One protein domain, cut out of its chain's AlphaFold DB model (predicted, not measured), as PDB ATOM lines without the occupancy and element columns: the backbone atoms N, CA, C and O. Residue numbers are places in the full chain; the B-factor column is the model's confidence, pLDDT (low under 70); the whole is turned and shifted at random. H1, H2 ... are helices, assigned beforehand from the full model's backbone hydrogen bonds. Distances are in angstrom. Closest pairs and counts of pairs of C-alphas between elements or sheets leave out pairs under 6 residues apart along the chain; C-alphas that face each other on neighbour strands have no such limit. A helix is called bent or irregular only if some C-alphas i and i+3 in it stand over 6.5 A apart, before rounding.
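Overview. This is residues 2 to 74 and 95 to 120 of the 340 residues of an uncharacterized protein of Monascus purpureus (UniProt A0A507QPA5). One long helix, H3, makes a rod; at one end the short helices H1 and H2 trail off in a line, and at the other H4 folds back on H3 as a hairpin while H6 crosses H3, with short H5 near H4. The long bare stretch of H3 between these ends, residues 31 to 44, stands free. The printed part has 99 residues with six named helices, H1 to H6, and no named strand: all helix. It is extended, with a radius of gyration of the C-alphas of 22.0 A and spans of 68 by 29 by 21 A.

Arrangement. H1, residues 2 to 10, and H2, residues 18 to 22, only just touch, only at the corner by their link, with 3 pairs of C-alphas within 8 A; the closest C-alphas, of Leu 10 and Arg 18, are 5.5 A apart. H2 is close to but not clearly touching H3, residues 24 to 55. With residues 50 to 55 alone, H3 touches H4, residues 63 to 71, at a steep tilt of 40 degrees, opposite ways; the closest C-alphas are those of Ala 54 and Ile 66, 5.0 A. H5, residues 95 to 100, is close to but not clearly touching H4. H6, residues 102 to 120, touches H3 at a steep tilt of 66 degrees, with the C-alphas of Leu 109 and Ala 49 closest at 6.7 A. Every O i to N i+4 pair is within hydrogen-bond range in H1, H2, H3 and H5, against 4 of 5 in H4 and 13 of 15 in H6.

Along the chain. H1 begins at C-alpha 2, (-9.685, 29.036, -49.641). H3 is 46.2 A long. H6, 26.1 A, ends at C-alpha 120, (21.800, 49.820, -29.357); it has a kink of 26 degrees near residue 109 and is only just irregular, with C-alphas 104 and 107 6.7 A apart.

Size, cuts and confidence. Residues 75 to 94 are not printed, with 17.5 A between C-alphas 74 and 95. Confidence is low in 34 residues, among them 54 to 74.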
ATOM      1  N   LEU A   2      -9.518  28.942 -51.116       69.56
ATOM      2  CA  LEU A   2      -9.685  29.036 -49.641       69.56
ATOM      3  C   LEU A   2      -8.436  29.582 -48.913       69.56
ATOM      4  O   LEU A   2      -8.547  30.426 -48.029       69.56
ATOM      5  N   TYR A   3      -7.248  29.126 -49.318       69.94
ATOM      6  CA  TYR A   3      -5.967  29.543 -48.733       69.94
ATOM      7  C   TYR A   3      -5.675  31.035 -48.959       69.94
ATOM      8  O   TYR A   3      -5.320  31.752 -48.029       69.94
ATOM      9  N   GLU A   4      -5.910  31.528 -50.177       75.56
ATOM     10  CA  GLU A   4      -5.783  32.956 -50.498       75.56
ATOM     11  C   GLU A   4      -6.803  33.801 -49.740       75.56
ATOM     12  O   GLU A   4      -6.473  34.904 -49.311       75.56
ATOM     13  N   HIS A   5      -8.020  33.295 -49.525       73.69
ATOM     14  CA  HIS A   5      -9.035  34.014 -48.763       73.69
ATOM     15  C   HIS A   5      -8.658  34.110 -47.278       73.69
ATOM     16  O   HIS A   5      -8.691  35.202 -46.716       73.69
ATOM     17  N   LEU A   6      -8.187  33.018 -46.665       68.50
ATOM     18  CA  LEU A   6      -7.673  33.021 -45.291       68.50
ATOM     19  C   LEU A   6      -6.523  34.021 -45.108       68.50
ATOM     20  O   LEU A   6      -6.553  34.815 -44.168       68.50
ATOM     21  N   LEU A   7      -5.556  34.032 -46.029       71.00
ATOM     22  CA  LEU A   7      -4.368  34.881 -45.926       71.00
ATOM     23  C   LEU A   7      -4.646  36.363 -46.239       71.00
ATOM     24  O   LEU A   7      -4.010  37.244 -45.666       71.00
ATOM     25  N   SER A   8      -5.589  36.653 -47.143       73.44
ATOM     26  CA  SER A   8      -5.904  38.031 -47.556       73.44
ATOM     27  C   SER A   8      -6.964  38.704 -46.683       73.44
ATOM     28  O   SER A   8      -6.857  39.905 -46.431       73.44
ATOM     29  N   THR A   9      -7.965  37.960 -46.200       69.44
ATOM     30  CA  THR A   9      -9.127  38.546 -45.503       69.44
ATOM     31  C   THR A   9      -9.186  38.247 -44.013       69.44
ATOM     32  O   THR A   9      -9.651  39.098 -43.257       69.44
ATOM     33  N   LEU A  10      -8.699  37.085 -43.561       68.88
ATOM     34  CA  LEU A  10      -8.883  36.661 -42.171       68.88
ATOM     35  C   LEU A  10      -7.634  36.837 -41.307       68.88
ATOM     36  O   LEU A  10      -7.770  37.106 -40.116       68.88
ATOM     37  N   LEU A  11      -6.440  36.698 -41.887       74.56
ATOM     38  CA  LEU A  11      -5.168  36.672 -41.162       74.56
ATOM     39  C   LEU A  11      -4.245  37.834 -41.547       74.56
ATOM     40  O   LEU A  11      -4.218  38.314 -42.682       74.56
ATOM     41  N   ASN A  12      -3.484  38.292 -40.568       75.06
ATOM     42  CA  ASN A  12      -2.350  39.186 -40.718       75.06
ATOM     43  C   ASN A  12      -1.090  38.393 -41.113       75.06
ATOM     44  O   ASN A  12      -1.044  37.174 -40.924       75.06
ATOM     45  N   PRO A  13      -0.040  39.057 -41.635       71.50
ATOM     46  CA  PRO A  13       1.222  38.401 -42.004       71.50
ATOM     47  C   PRO A  13       1.969  37.754 -40.822       71.50
ATOM     48  O   PRO A  13       2.884  36.969 -41.045       71.50
ATOM     49  N   ASP A  14       1.585  38.061 -39.580       64.69
ATOM     50  CA  ASP A  14       2.094  37.466 -38.339       64.69
ATOM     51  C   ASP A  14       1.255  36.265 -37.842       64.69
ATOM     52  O   ASP A  14       1.570  35.679 -36.807       64.69
ATOM     53  N   GLY A  15       0.193  35.883 -38.566       64.31
ATOM     54  CA  GLY A  15      -0.707  34.783 -38.202       64.31
ATOM     55  C   GLY A  15      -1.815  35.154 -37.209       64.31
ATOM     56  O   GLY A  15      -2.581  34.277 -36.807       64.31
ATOM     57  N   SER A  16      -1.947  36.427 -36.822       70.88
ATOM     58  CA  SER A  16      -3.071  36.912 -36.006       70.88
ATOM     59  C   SER A  16      -4.332  37.114 -36.855       70.88
ATOM     60  O   SER A  16      -4.244  37.419 -38.043       70.88
ATOM     61  N   THR A  17      -5.530  36.964 -36.279       76.75
ATOM     62  CA  THR A  17      -6.780  37.198 -37.022       76.75
ATOM     63  C   THR A  17      -7.115  38.691 -37.095       76.75
ATOM     64  O   THR A  17      -7.182  39.382 -36.079       76.75
ATOM     65  N   ARG A  18      -7.429  39.193 -38.293       69.75
ATOM     66  CA  ARG A  18      -7.807  40.599 -38.542       69.75
ATOM     67  C   ARG A  18      -9.059  41.036 -37.773       69.75
ATOM     68  O   ARG A  18      -9.207  42.211 -37.447       69.75
ATOM     69  N   SER A  19      -9.940  40.096 -37.423       64.75
ATOM     70  CA  SER A  19     -11.107  40.330 -36.559       64.75
ATOM     71  C   SER A  19     -10.730  40.784 -35.144       64.75
ATOM     72  O   SER A  19     -11.440  41.592 -34.547       64.75
ATOM     73  N   ASN A  20      -9.590  40.319 -34.623       62.69
ATOM     74  CA  ASN A  20      -9.092  40.713 -33.307       62.69
ATOM     75  C   ASN A  20      -8.544  42.145 -33.312       62.69
ATOM     76  O   ASN A  20      -8.692  42.849 -32.313       62.69
ATOM     77  N   ASP A  21      -7.991  42.592 -34.440       65.06
ATOM     78  CA  ASP A  21      -7.532  43.970 -34.625       65.06
ATOM     79  C   ASP A  21      -8.691  44.941 -34.877       65.06
ATOM     80  O   ASP A  21      -8.589  46.128 -34.575       65.06
ATOM     81  N   ALA A  22      -9.815  44.477 -35.423       66.88
ATOM     82  CA  ALA A  22     -11.002  45.308 -35.615       66.88
ATOM     83  C   ALA A  22     -11.729  45.629 -34.292       66.88
ATOM     84  O   ALA A  22     -12.450  46.622 -34.221       66.88
ATOM     85  N   CYS A  23     -11.519  44.833 -33.235       76.62
ATOM     86  CA  CYS A  23     -12.170  45.022 -31.940       76.62
ATOM     87  C   CYS A  23     -11.518  46.175 -31.136       76.62
ATOM     88  O   CYS A  23     -10.363  46.051 -30.708       76.62
ATOM     89  N   PRO A  24     -12.233  47.287 -30.868       76.06
ATOM     90  CA  PRO A  24     -11.660  48.450 -30.185       76.06
ATOM     91  C   PRO A  24     -11.272  48.151 -28.728       76.06
ATOM     92  O   PRO A  24     -10.255  48.653 -28.255       76.06
ATOM     93  N   ALA A  25     -12.016  47.276 -28.044       78.62
ATOM     94  CA  ALA A  25     -11.712  46.862 -26.674       78.62
ATOM     95  C   ALA A  25     -10.362  46.130 -26.579       78.62
ATOM     96  O   ALA A  25      -9.569  46.383 -25.677       78.62
ATOM     97  N   ARG A  26     -10.045  45.270 -27.554       76.75
ATOM     98  CA  ARG A  26      -8.768  44.548 -27.581       76.75
ATOM     99  C   ARG A  26      -7.600  45.452 -27.964       76.75
ATOM    100  O   ARG A  26      -6.527  45.315 -27.386       76.75
ATOM    101  N   LYS A  27      -7.806  46.405 -28.878       79.88
ATOM    102  CA  LYS A  27      -6.819  47.459 -29.169       79.88
ATOM    103  C   LYS A  27      -6.465  48.257 -27.915       79.88
ATOM    104  O   LYS A  27      -5.283  48.464 -27.662       79.88
ATOM    105  N   ALA A  28      -7.463  48.635 -27.113       83.81
ATOM    106  CA  ALA A  28      -7.236  49.327 -25.846       83.81
ATOM    107  C   ALA A  28      -6.377  48.488 -24.883       83.81
ATOM    108  O   ALA A  28      -5.365  48.980 -24.395       83.81
ATOM    109  N   VAL A  29      -6.698  47.200 -24.707       84.56
ATOM    110  CA  VAL A  29      -5.919  46.280 -23.854       84.56
ATOM    111  C   VAL A  29      -4.495  46.069 -24.375       84.56
ATOM    112  O   VAL A  29      -3.551  45.991 -23.596       84.56
ATOM    113  N   VAL A  30      -4.297  45.983 -25.693       83.75
ATOM    114  CA  VAL A  30      -2.956  45.844 -26.284       83.75
ATOM    115  C   VAL A  30      -2.128  47.112 -26.073       83.75
ATOM    116  O   VAL A  30      -0.944  47.011 -25.758       83.75
ATOM    117  N   GLU A  31      -2.719  48.298 -26.217       87.38
ATOM    118  CA  GLU A  31      -2.026  49.556 -25.923       87.38
ATOM    119  C   GLU A  31      -1.727  49.712 -24.426       87.38
ATOM    120  O   GLU A  31      -0.626  50.135 -24.065       87.38
ATOM    121  N   GLU A  32      -2.634  49.283 -23.549       86.56
ATOM    122  CA  GLU A  32      -2.400  49.224 -22.105       86.56
ATOM    123  C   GLU A  32      -1.264  48.252 -21.759       86.56
ATOM    124  O   GLU A  32      -0.330  48.612 -21.042       86.56
ATOM    125  N   LEU A  33      -1.256  47.059 -22.355       87.44
ATOM    126  CA  LEU A  33      -0.189  46.075 -22.191       87.44
ATOM    127  C   LEU A  33       1.152  46.612 -22.696       87.44
ATOM    128  O   LEU A  33       2.161  46.469 -22.006       87.44
ATOM    129  N   LYS A  34       1.186  47.282 -23.854       88.00
ATOM    130  CA  LYS A  34       2.396  47.955 -24.354       88.00
ATOM    131  C   LYS A  34       2.853  49.054 -23.401       88.00
ATOM    132  O   LYS A  34       4.055  49.205 -23.187       88.00
ATOM    133  N   SER A  35       1.926  49.824 -22.834       87.56
ATOM    134  CA  SER A  35       2.234  50.852 -21.837       87.56
ATOM    135  C   SER A  35       2.858  50.228 -20.585       87.56
ATOM    136  O   SER A  35       3.959  50.620 -20.196       87.56
ATOM    137  N   CYS A  36       2.246  49.178 -20.032       83.00
ATOM    138  CA  CYS A  36       2.774  48.416 -18.898       83.00
ATOM    139  C   CYS A  36       4.148  47.807 -19.197       83.00
ATOM    140  O   CYS A  36       5.067  47.923 -18.388       83.00
ATOM    141  N   GLN A  37       4.339  47.221 -20.381       84.06
ATOM    142  CA  GLN A  37       5.633  46.686 -20.802       84.06
ATOM    143  C   GLN A  37       6.698  47.779 -20.895       84.06
ATOM    144  O   GLN A  37       7.794  47.594 -20.370       84.06
ATOM    145  N   LYS A  38       6.386  48.937 -21.494       85.56
ATOM    146  CA  LYS A  38       7.296  50.095 -21.547       85.56
ATOM    147  C   LYS A  38       7.656  50.588 -20.148       85.56
ATOM    148  O   LYS A  38       8.820  50.881 -19.884       85.56
ATOM    149  N   GLN A  39       6.677  50.672 -19.249       82.00
ATOM    150  CA  GLN A  39       6.913  51.063 -17.862       82.00
ATOM    151  C   GLN A  39       7.810  50.056 -17.141       82.00
ATOM    152  O   GLN A  39       8.750  50.467 -16.462       82.00
ATOM    153  N   ASN A  40       7.576  48.758 -17.331       79.81
ATOM    154  CA  ASN A  40       8.394  47.712 -16.730       79.81
ATOM    155  C   ASN A  40       9.830  47.733 -17.271       79.81
ATOM    156  O   ASN A  40      10.781  47.772 -16.497       79.81
ATOM    157  N   ALA A  41      10.004  47.832 -18.593       80.94
ATOM    158  CA  ALA A  41      11.322  47.985 -19.207       80.94
ATOM    159  C   ALA A  41      12.043  49.240 -18.688       80.94
ATOM    160  O   ALA A  41      13.225  49.182 -18.369       80.94
ATOM    161  N   LYS A  42      11.336  50.368 -18.534       83.19
ATOM    162  CA  LYS A  42      11.901  51.595 -17.954       83.19
ATOM    163  C   LYS A  42      12.366  51.384 -16.511       83.19
ATOM    164  O   LYS A  42      13.423  51.900 -16.151       83.19
ATOM    165  N   LYS A  43      11.595  50.665 -15.687       82.56
ATOM    166  CA  LYS A  43      11.979  50.318 -14.306       82.56
ATOM    167  C   LYS A  43      13.233  49.440 -14.299       82.56
ATOM    168  O   LYS A  43      14.197  49.780 -13.622       82.56
ATOM    169  N   GLU A  44      13.257  48.395 -15.119       80.00
ATOM    170  CA  GLU A  44      14.391  47.473 -15.239       80.00
ATOM    171  C   GLU A  44      15.670  48.158 -15.735       80.00
ATOM    172  O   GLU A  44      16.738  47.950 -15.166       80.00
ATOM    173  N   ILE A  45      15.576  49.025 -16.748       82.81
ATOM    174  CA  ILE A  45      16.725  49.790 -17.256       82.81
ATOM    175  C   ILE A  45      17.289  50.693 -16.159       82.81
ATOM    176  O   ILE A  45      18.498  50.707 -15.944       82.81
ATOM    177  N   LYS A  46      16.428  51.417 -15.432       81.81
ATOM    178  CA  LYS A  46      16.862  52.272 -14.319       81.81
ATOM    179  C   LYS A  46      17.540  51.466 -13.218       81.81
ATOM    180  O   LYS A  46      18.589  51.871 -12.738       81.81
ATOM    181  N   LYS A  47      16.960  50.324 -12.848       78.56
ATOM    182  CA  LYS A  47      17.503  49.438 -11.818       78.56
ATOM    183  C   LYS A  47      18.876  48.900 -12.208       78.56
ATOM    184  O   LYS A  47      19.809  48.996 -11.423       78.56
ATOM    185  N   LYS A  48      19.017  48.385 -13.432       79.06
ATOM    186  CA  LYS A  48      20.300  47.886 -13.943       79.06
ATOM    187  C   LYS A  48      21.345  48.993 -14.052       79.06
ATOM    188  O   LYS A  48      22.487  48.763 -13.683       79.06
ATOM    189  N   ALA A  49      20.952  50.187 -14.499       77.88
ATOM    190  CA  ALA A  49      21.848  51.339 -14.560       77.88
ATOM    191  C   ALA A  49      22.351  51.744 -13.165       77.88
ATOM    192  O   ALA A  49      23.544  51.957 -12.989       77.88
ATOM    193  N   LEU A  50      21.464  51.792 -12.165       75.25
ATOM    194  CA  LEU A  50      21.838  52.093 -10.780       75.25
ATOM    195  C   LEU A  50      22.741  51.010 -10.173       75.25
ATOM    196  O   LEU A  50      23.749  51.345  -9.566       75.25
ATOM    197  N   ALA A  51      22.426  49.727 -10.382       74.44
ATOM    198  CA  ALA A  51      23.238  48.617  -9.879       74.44
ATOM    199  C   ALA A  51      24.641  48.579 -10.508       74.44
ATOM    200  O   ALA A  51      25.615  48.277  -9.822       74.44
ATOM    201  N   GLN A  52      24.755  48.914 -11.797       73.75
ATOM    202  CA  GLN A  52      26.043  48.977 -12.484       73.75
ATOM    203  C   GLN A  52      26.884  50.159 -11.991       73.75
ATOM    204  O   GLN A  52      28.051  49.974 -11.683       73.75
ATOM    205  N   ILE A  53      26.282  51.343 -11.827       71.31
ATOM    206  CA  ILE A  53      26.977  52.525 -11.286       71.31
ATOM    207  C   ILE A  53      27.413  52.298  -9.836       71.31
ATOM    208  O   ILE A  53      28.503  52.710  -9.460       71.31
ATOM    209  N   ALA A  54      26.594  51.607  -9.039       67.81
ATOM    210  CA  ALA A  54      26.945  51.206  -7.679       67.81
ATOM    211  C   ALA A  54      28.085  50.166  -7.642       67.81
ATOM    212  O   ALA A  54      28.817  50.095  -6.663       67.81
ATOM    213  N   SER A  55      28.246  49.363  -8.700       66.88
ATOM    214  CA  SER A  55      29.328  48.373  -8.815       66.88
ATOM    215  C   SER A  55      30.632  48.969  -9.365       66.88
ATOM    216  O   SER A  55      31.703  48.405  -9.142       66.88
ATOM    217  N   ASP A  56      30.558  50.099 -10.071       67.00
ATOM    218  CA  ASP A  56      31.718  50.798 -10.619       67.00
ATOM    219  C   ASP A  56      32.351  51.698  -9.535       67.00
ATOM    220  O   ASP A  56      31.879  52.801  -9.245       67.00
ATOM    221  N   LEU A  57      33.460  51.210  -8.958       55.22
ATOM    222  CA  LEU A  57      34.239  51.804  -7.850       55.22
ATOM    223  C   LEU A  57      34.777  53.231  -8.108       55.22
ATOM    224  O   LEU A  57      35.281  53.870  -7.189       55.22
ATOM    225  N   ASP A  58      34.698  53.721  -9.346       53.94
ATOM    226  CA  ASP A  58      35.315  54.973  -9.819       53.94
ATOM    227  C   ASP A  58      34.280  56.099 -10.050       53.94
ATOM    228  O   ASP A  58      34.571  57.147 -10.625       53.94
ATOM    229  N   SER A  59      33.026  55.887  -9.630       56.41
ATOM    230  CA  SER A  59      31.897  56.787  -9.916       56.41
ATOM    231  C   SER A  59      31.798  58.017  -8.997       56.41
ATOM    232  O   SER A  59      30.931  58.867  -9.210       56.41
ATOM    233  N   GLY A  60      32.681  58.147  -7.997       57.59
ATOM    234  CA  GLY A  60      32.678  59.267  -7.042       57.59
ATOM    235  C   GLY A  60      31.450  59.298  -6.121       57.59
ATOM    236  O   GLY A  60      31.110  60.349  -5.575       57.59
ATOM    237  N   VAL A  61      30.758  58.164  -5.985       59.09
ATOM    238  CA  VAL A  61      29.537  58.002  -5.189       59.09
ATOM    239  C   VAL A  61      29.898  57.571  -3.754       59.09
ATOM    240  O   VAL A  61      30.728  56.681  -3.597       59.09
ATOM    241  N   PRO A  62      29.291  58.157  -2.701       61.66
ATOM    242  CA  PRO A  62      29.540  57.759  -1.310       61.66
ATOM    243  C   PRO A  62      29.129  56.303  -1.018       61.66
ATOM    244  O   PRO A  62      28.005  55.909  -1.349       61.66
ATOM    245  N   ASP A  63      29.987  55.548  -0.321       61.12
ATOM    246  CA  ASP A  63      29.812  54.116   0.008       61.12
ATOM    247  C   ASP A  63      28.456  53.781   0.663       61.12
ATOM    248  O   ASP A  63      27.856  52.742   0.380       61.12
ATOM    249  N   GLU A  64      27.912  54.688   1.479       60.91
ATOM    250  CA  GLU A  64      26.618  54.514   2.158       60.91
ATOM    251  C   GLU A  64      25.439  54.413   1.170       60.91
ATOM    252  O   GLU A  64      24.478  53.677   1.391       60.91
ATOM    253  N   THR A  65      25.527  55.102   0.028       59.66
ATOM    254  CA  THR A  65      24.481  55.084  -1.012       59.66
ATOM    255  C   THR A  65      24.616  53.910  -1.986       59.66
ATOM    256  O   THR A  65      23.634  53.514  -2.622       59.66
ATOM    257  N   ILE A  66      25.812  53.319  -2.067       62.84
ATOM    258  CA  ILE A  66      26.101  52.108  -2.845       62.84
ATOM    259  C   ILE A  66      25.451  50.895  -2.173       62.84
ATOM    260  O   ILE A  66      24.775  50.114  -2.845       62.84
ATOM    261  N   ALA A  67      25.572  50.788  -0.845       62.72
ATOM    262  CA  ALA A  67      24.931  49.736  -0.057       62.72
ATOM    263  C   ALA A  67      23.401  49.741  -0.234       62.72
ATOM    264  O   ALA A  67      22.819  48.716  -0.592       62.72
ATOM    265  N   LEU A  68      22.763  50.914  -0.127       61.88
ATOM    266  CA  LEU A  68      21.317  51.076  -0.338       61.88
ATOM    267  C   LEU A  68      20.860  50.674  -1.754       61.88
ATOM    268  O   LEU A  68      19.786  50.095  -1.924       61.88
ATOM    269  N   CYS A  69      21.663  50.959  -2.785       60.72
ATOM    270  CA  CYS A  69      21.346  50.573  -4.164       60.72
ATOM    271  C   CYS A  69      21.457  49.058  -4.408       60.72
ATOM    272  O   CYS A  69      20.706  48.520  -5.226       60.72
ATOM    273  N   LEU A  70      22.386  48.374  -3.731       62.78
ATOM    274  CA  LEU A  70      22.629  46.935  -3.884       62.78
ATOM    275  C   LEU A  70      21.683  46.076  -3.033       62.78
ATOM    276  O   LEU A  70      21.351  44.958  -3.430       62.78
ATOM    277  N   GLU A  71      21.222  46.595  -1.894       58.84
ATOM    278  CA  GLU A  71      20.375  45.876  -0.936       58.84
ATOM    279  C   GLU A  71      18.870  45.961  -1.262       58.84
ATOM    280  O   GLU A  71      18.052  45.276  -0.647       58.84
ATOM    281  N   ALA A  72      18.480  46.736  -2.282       57.03
ATOM    282  CA  ALA A  72      17.089  46.843  -2.713       57.03
ATOM    283  C   ALA A  72      16.540  45.475  -3.205       57.03
ATOM    284  O   ALA A  72      16.985  44.957  -4.242       57.03
ATOM    285  N   PRO A  73      15.546  44.875  -2.516       50.66
ATOM    286  CA  PRO A  73      15.055  43.542  -2.842       50.66
ATOM    287  C   PRO A  73      14.429  43.506  -4.239       50.66
ATOM    288  O   PRO A  73      13.620  44.345  -4.632       50.66
ATOM    289  N   SER A  74      14.794  42.484  -5.014       48.41
ATOM    290  CA  SER A  74      14.391  42.319  -6.416       48.41
ATOM    291  C   SER A  74      12.950  41.834  -6.629       48.41
ATOM    292  O   SER A  74      12.601  41.418  -7.731       48.41
ATOM    293  N   ILE A  95      15.016  57.492   2.103       71.81
ATOM    294  CA  ILE A  95      14.477  58.167   0.920       71.81
ATOM    295  C   ILE A  95      14.957  59.627   0.890       71.81
ATOM    296  O   ILE A  95      15.392  60.109  -0.158       71.81
ATOM    297  N   GLY A  96      14.931  60.323   2.033       74.50
ATOM    298  CA  GLY A  96      15.461  61.681   2.169       74.50
ATOM    299  C   GLY A  96      16.952  61.764   1.835       74.50
ATOM    300  O   GLY A  96      17.350  62.585   1.006       74.50
ATOM    301  N   ALA A  97      17.760  60.864   2.400       75.25
ATOM    302  CA  ALA A  97      19.195  60.779   2.136       75.25
ATOM    303  C   ALA A  97      19.505  60.479   0.657       75.25
ATOM    304  O   ALA A  97      20.419  61.073   0.077       75.25
ATOM    305  N   PHE A  98      18.717  59.618   0.005       74.12
ATOM    306  CA  PHE A  98      18.847  59.350  -1.427       74.12
ATOM    307  C   PHE A  98      18.541  60.592  -2.277       74.12
ATOM    308  O   PHE A  98      19.306  60.927  -3.185       74.12
ATOM    309  N   TYR A  99      17.456  61.316  -1.979       76.88
ATOM    310  CA  TYR A  99      17.099  62.525  -2.726       76.88
ATOM    311  C   TYR A  99      18.129  63.646  -2.571       76.88
ATOM    312  O   TYR A  99      18.393  64.354  -3.545       76.88
ATOM    313  N   SER A 100      18.763  63.779  -1.405       79.31
ATOM    314  CA  SER A 100      19.861  64.731  -1.199       79.31
ATOM    315  C   SER A 100      21.092  64.422  -2.060       79.31
ATOM    316  O   SER A 100      21.785  65.346  -2.478       79.31
ATOM    317  N   ASN A 101      21.330  63.147  -2.385       71.19
ATOM    318  CA  ASN A 101      22.485  62.690  -3.164       71.19
ATOM    319  C   ASN A 101      22.173  62.434  -4.654       71.19
ATOM    320  O   ASN A 101      23.043  62.015  -5.417       71.19
ATOM    321  N   ILE A 102      20.945  62.709  -5.110       72.56
ATOM    322  CA  ILE A 102      20.488  62.380  -6.472       72.56
ATOM    323  C   ILE A 102      21.264  63.114  -7.576       72.56
ATOM    324  O   ILE A 102      21.385  62.626  -8.702       72.56
ATOM    325  N   THR A 103      21.800  64.296  -7.267       73.88
ATOM    326  CA  THR A 103      22.594  65.108  -8.198       73.88
ATOM    327  C   THR A 103      23.919  64.436  -8.544       73.88
ATOM    328  O   THR A 103      24.349  64.534  -9.693       73.88
ATOM    329  N   THR A 104      24.499  63.680  -7.611       72.50
ATOM    330  CA  THR A 104      25.732  62.903  -7.801       72.50
ATOM    331  C   THR A 104      25.528  61.770  -8.811       72.50
ATOM    332  O   THR A 104      26.366  61.551  -9.679       72.50
ATOM    333  N   PHE A 105      24.359  61.120  -8.801       67.12
ATOM    334  CA  PHE A 105      24.020  60.041  -9.742       67.12
ATOM    335  C   PHE A 105      23.637  60.527 -11.141       67.12
ATOM    336  O   PHE A 105      23.670  59.754 -12.101       67.12
ATOM    337  N   ARG A 106      23.258  61.801 -11.289       77.19
ATOM    338  CA  ARG A 106      22.722  62.337 -12.547       77.19
ATOM    339  C   ARG A 106      23.716  62.223 -13.701       77.19
ATOM    340  O   ARG A 106      23.324  61.812 -14.795       77.19
ATOM    341  N   GLN A 107      24.971  62.601 -13.468       77.06
ATOM    342  CA  GLN A 107      25.991  62.630 -14.514       77.06
ATOM    343  C   GLN A 107      26.429  61.209 -14.934       77.06
ATOM    344  O   GLN A 107      26.379  60.929 -16.136       77.06
ATOM    345  N   PRO A 108      26.730  60.277 -14.003       76.31
ATOM    346  CA  PRO A 108      27.017  58.879 -14.343       76.31
ATOM    347  C   PRO A 108      25.847  58.166 -15.036       76.31
ATOM    348  O   PRO A 108      26.045  57.500 -16.051       76.31
ATOM    349  N   LEU A 109      24.605  58.364 -14.565       77.19
ATOM    350  CA  LEU A 109      23.413  57.777 -15.194       77.19
ATOM    351  C   LEU A 109      23.215  58.271 -16.624       77.19
ATOM    352  O   LEU A 109      22.903  57.483 -17.515       77.19
ATOM    353  N   SER A 110      23.387  59.573 -16.858       82.75
ATOM    354  CA  SER A 110      23.259  60.147 -18.196       82.75
ATOM    355  C   SER A 110      24.325  59.596 -19.147       82.75
ATOM    356  O   SER A 110      24.008  59.285 -20.296       82.75
ATOM    357  N   GLY A 111      25.565  59.438 -18.673       80.69
ATOM    358  CA  GLY A 111      26.653  58.828 -19.440       80.69
ATOM    359  C   GLY A 111      26.359  57.373 -19.809       80.69
ATOM    360  O   GLY A 111      26.406  57.023 -20.986       80.69
ATOM    361  N   PHE A 112      25.956  56.555 -18.835       82.38
ATOM    362  CA  PHE A 112      25.607  55.148 -19.052       82.38
ATOM    363  C   PHE A 112      24.401  54.964 -19.991       82.38
ATOM    364  O   PHE A 112      24.372  54.083 -20.852       82.38
ATOM    365  N   LEU A 113      23.380  55.815 -19.872       84.00
ATOM    366  CA  LEU A 113      22.241  55.776 -20.791       84.00
ATOM    367  C   LEU A 113      22.637  56.218 -22.208       84.00
ATOM    368  O   LEU A 113      22.134  55.668 -23.183       84.00
ATOM    369  N   ALA A 114      23.559  57.173 -22.346       85.38
ATOM    370  CA  ALA A 114      24.066  57.584 -23.651       85.38
ATOM    371  C   ALA A 114      24.898  56.480 -24.323       85.38
ATOM    372  O   ALA A 114      24.711  56.235 -25.516       85.38
ATOM    373  N   THR A 115      25.771  55.787 -23.581       85.38
ATOM    374  CA  THR A 115      26.563  54.664 -24.116       85.38
ATOM    375  C   THR A 115      25.661  53.512 -24.538       85.38
ATOM    376  O   THR A 115      25.715  53.100 -25.691       85.38
ATOM    377  N   THR A 116      24.733  53.084 -23.680       82.94
ATOM    378  CA  THR A 116      23.785  52.009 -24.019       82.94
ATOM    379  C   THR A 116      22.905  52.354 -25.225       82.94
ATOM    380  O   THR A 116      22.654  51.495 -26.070       82.94
ATOM    381  N   VAL A 117      22.469  53.611 -25.381       86.50
ATOM    382  CA  VAL A 117      21.756  54.057 -26.593       86.50
ATOM    383  C   VAL A 117      22.658  54.023 -27.828       86.50
ATOM    384  O   VAL A 117      22.189  53.657 -28.906       86.50
ATOM    385  N   ASN A 118      23.934  54.391 -27.703       85.06
ATOM    386  CA  ASN A 118      24.892  54.324 -28.805       85.06
ATOM    387  C   ASN A 118      25.198  52.874 -29.214       85.06
ATOM    388  O   ASN A 118      25.250  52.598 -30.411       85.06
ATOM    389  N   ASP A 119      25.292  51.953 -28.257       82.06
ATOM    390  CA  ASP A 119      25.474  50.519 -28.505       82.06
ATOM    391  C   ASP A 119      24.236  49.903 -29.167       82.06
ATOM    392  O   ASP A 119      24.330  49.183 -30.156       82.06
ATOM    393  N   LEU A 120      23.035  50.248 -28.696       81.00
ATOM    394  CA  LEU A 120      21.800  49.820 -29.357       81.00
ATOM    395  C   LEU A 120      21.686  50.400 -30.770       81.00
ATOM    396  O   LEU A 120      21.227  49.712 -31.682       81.00
TER     397      LEU A 120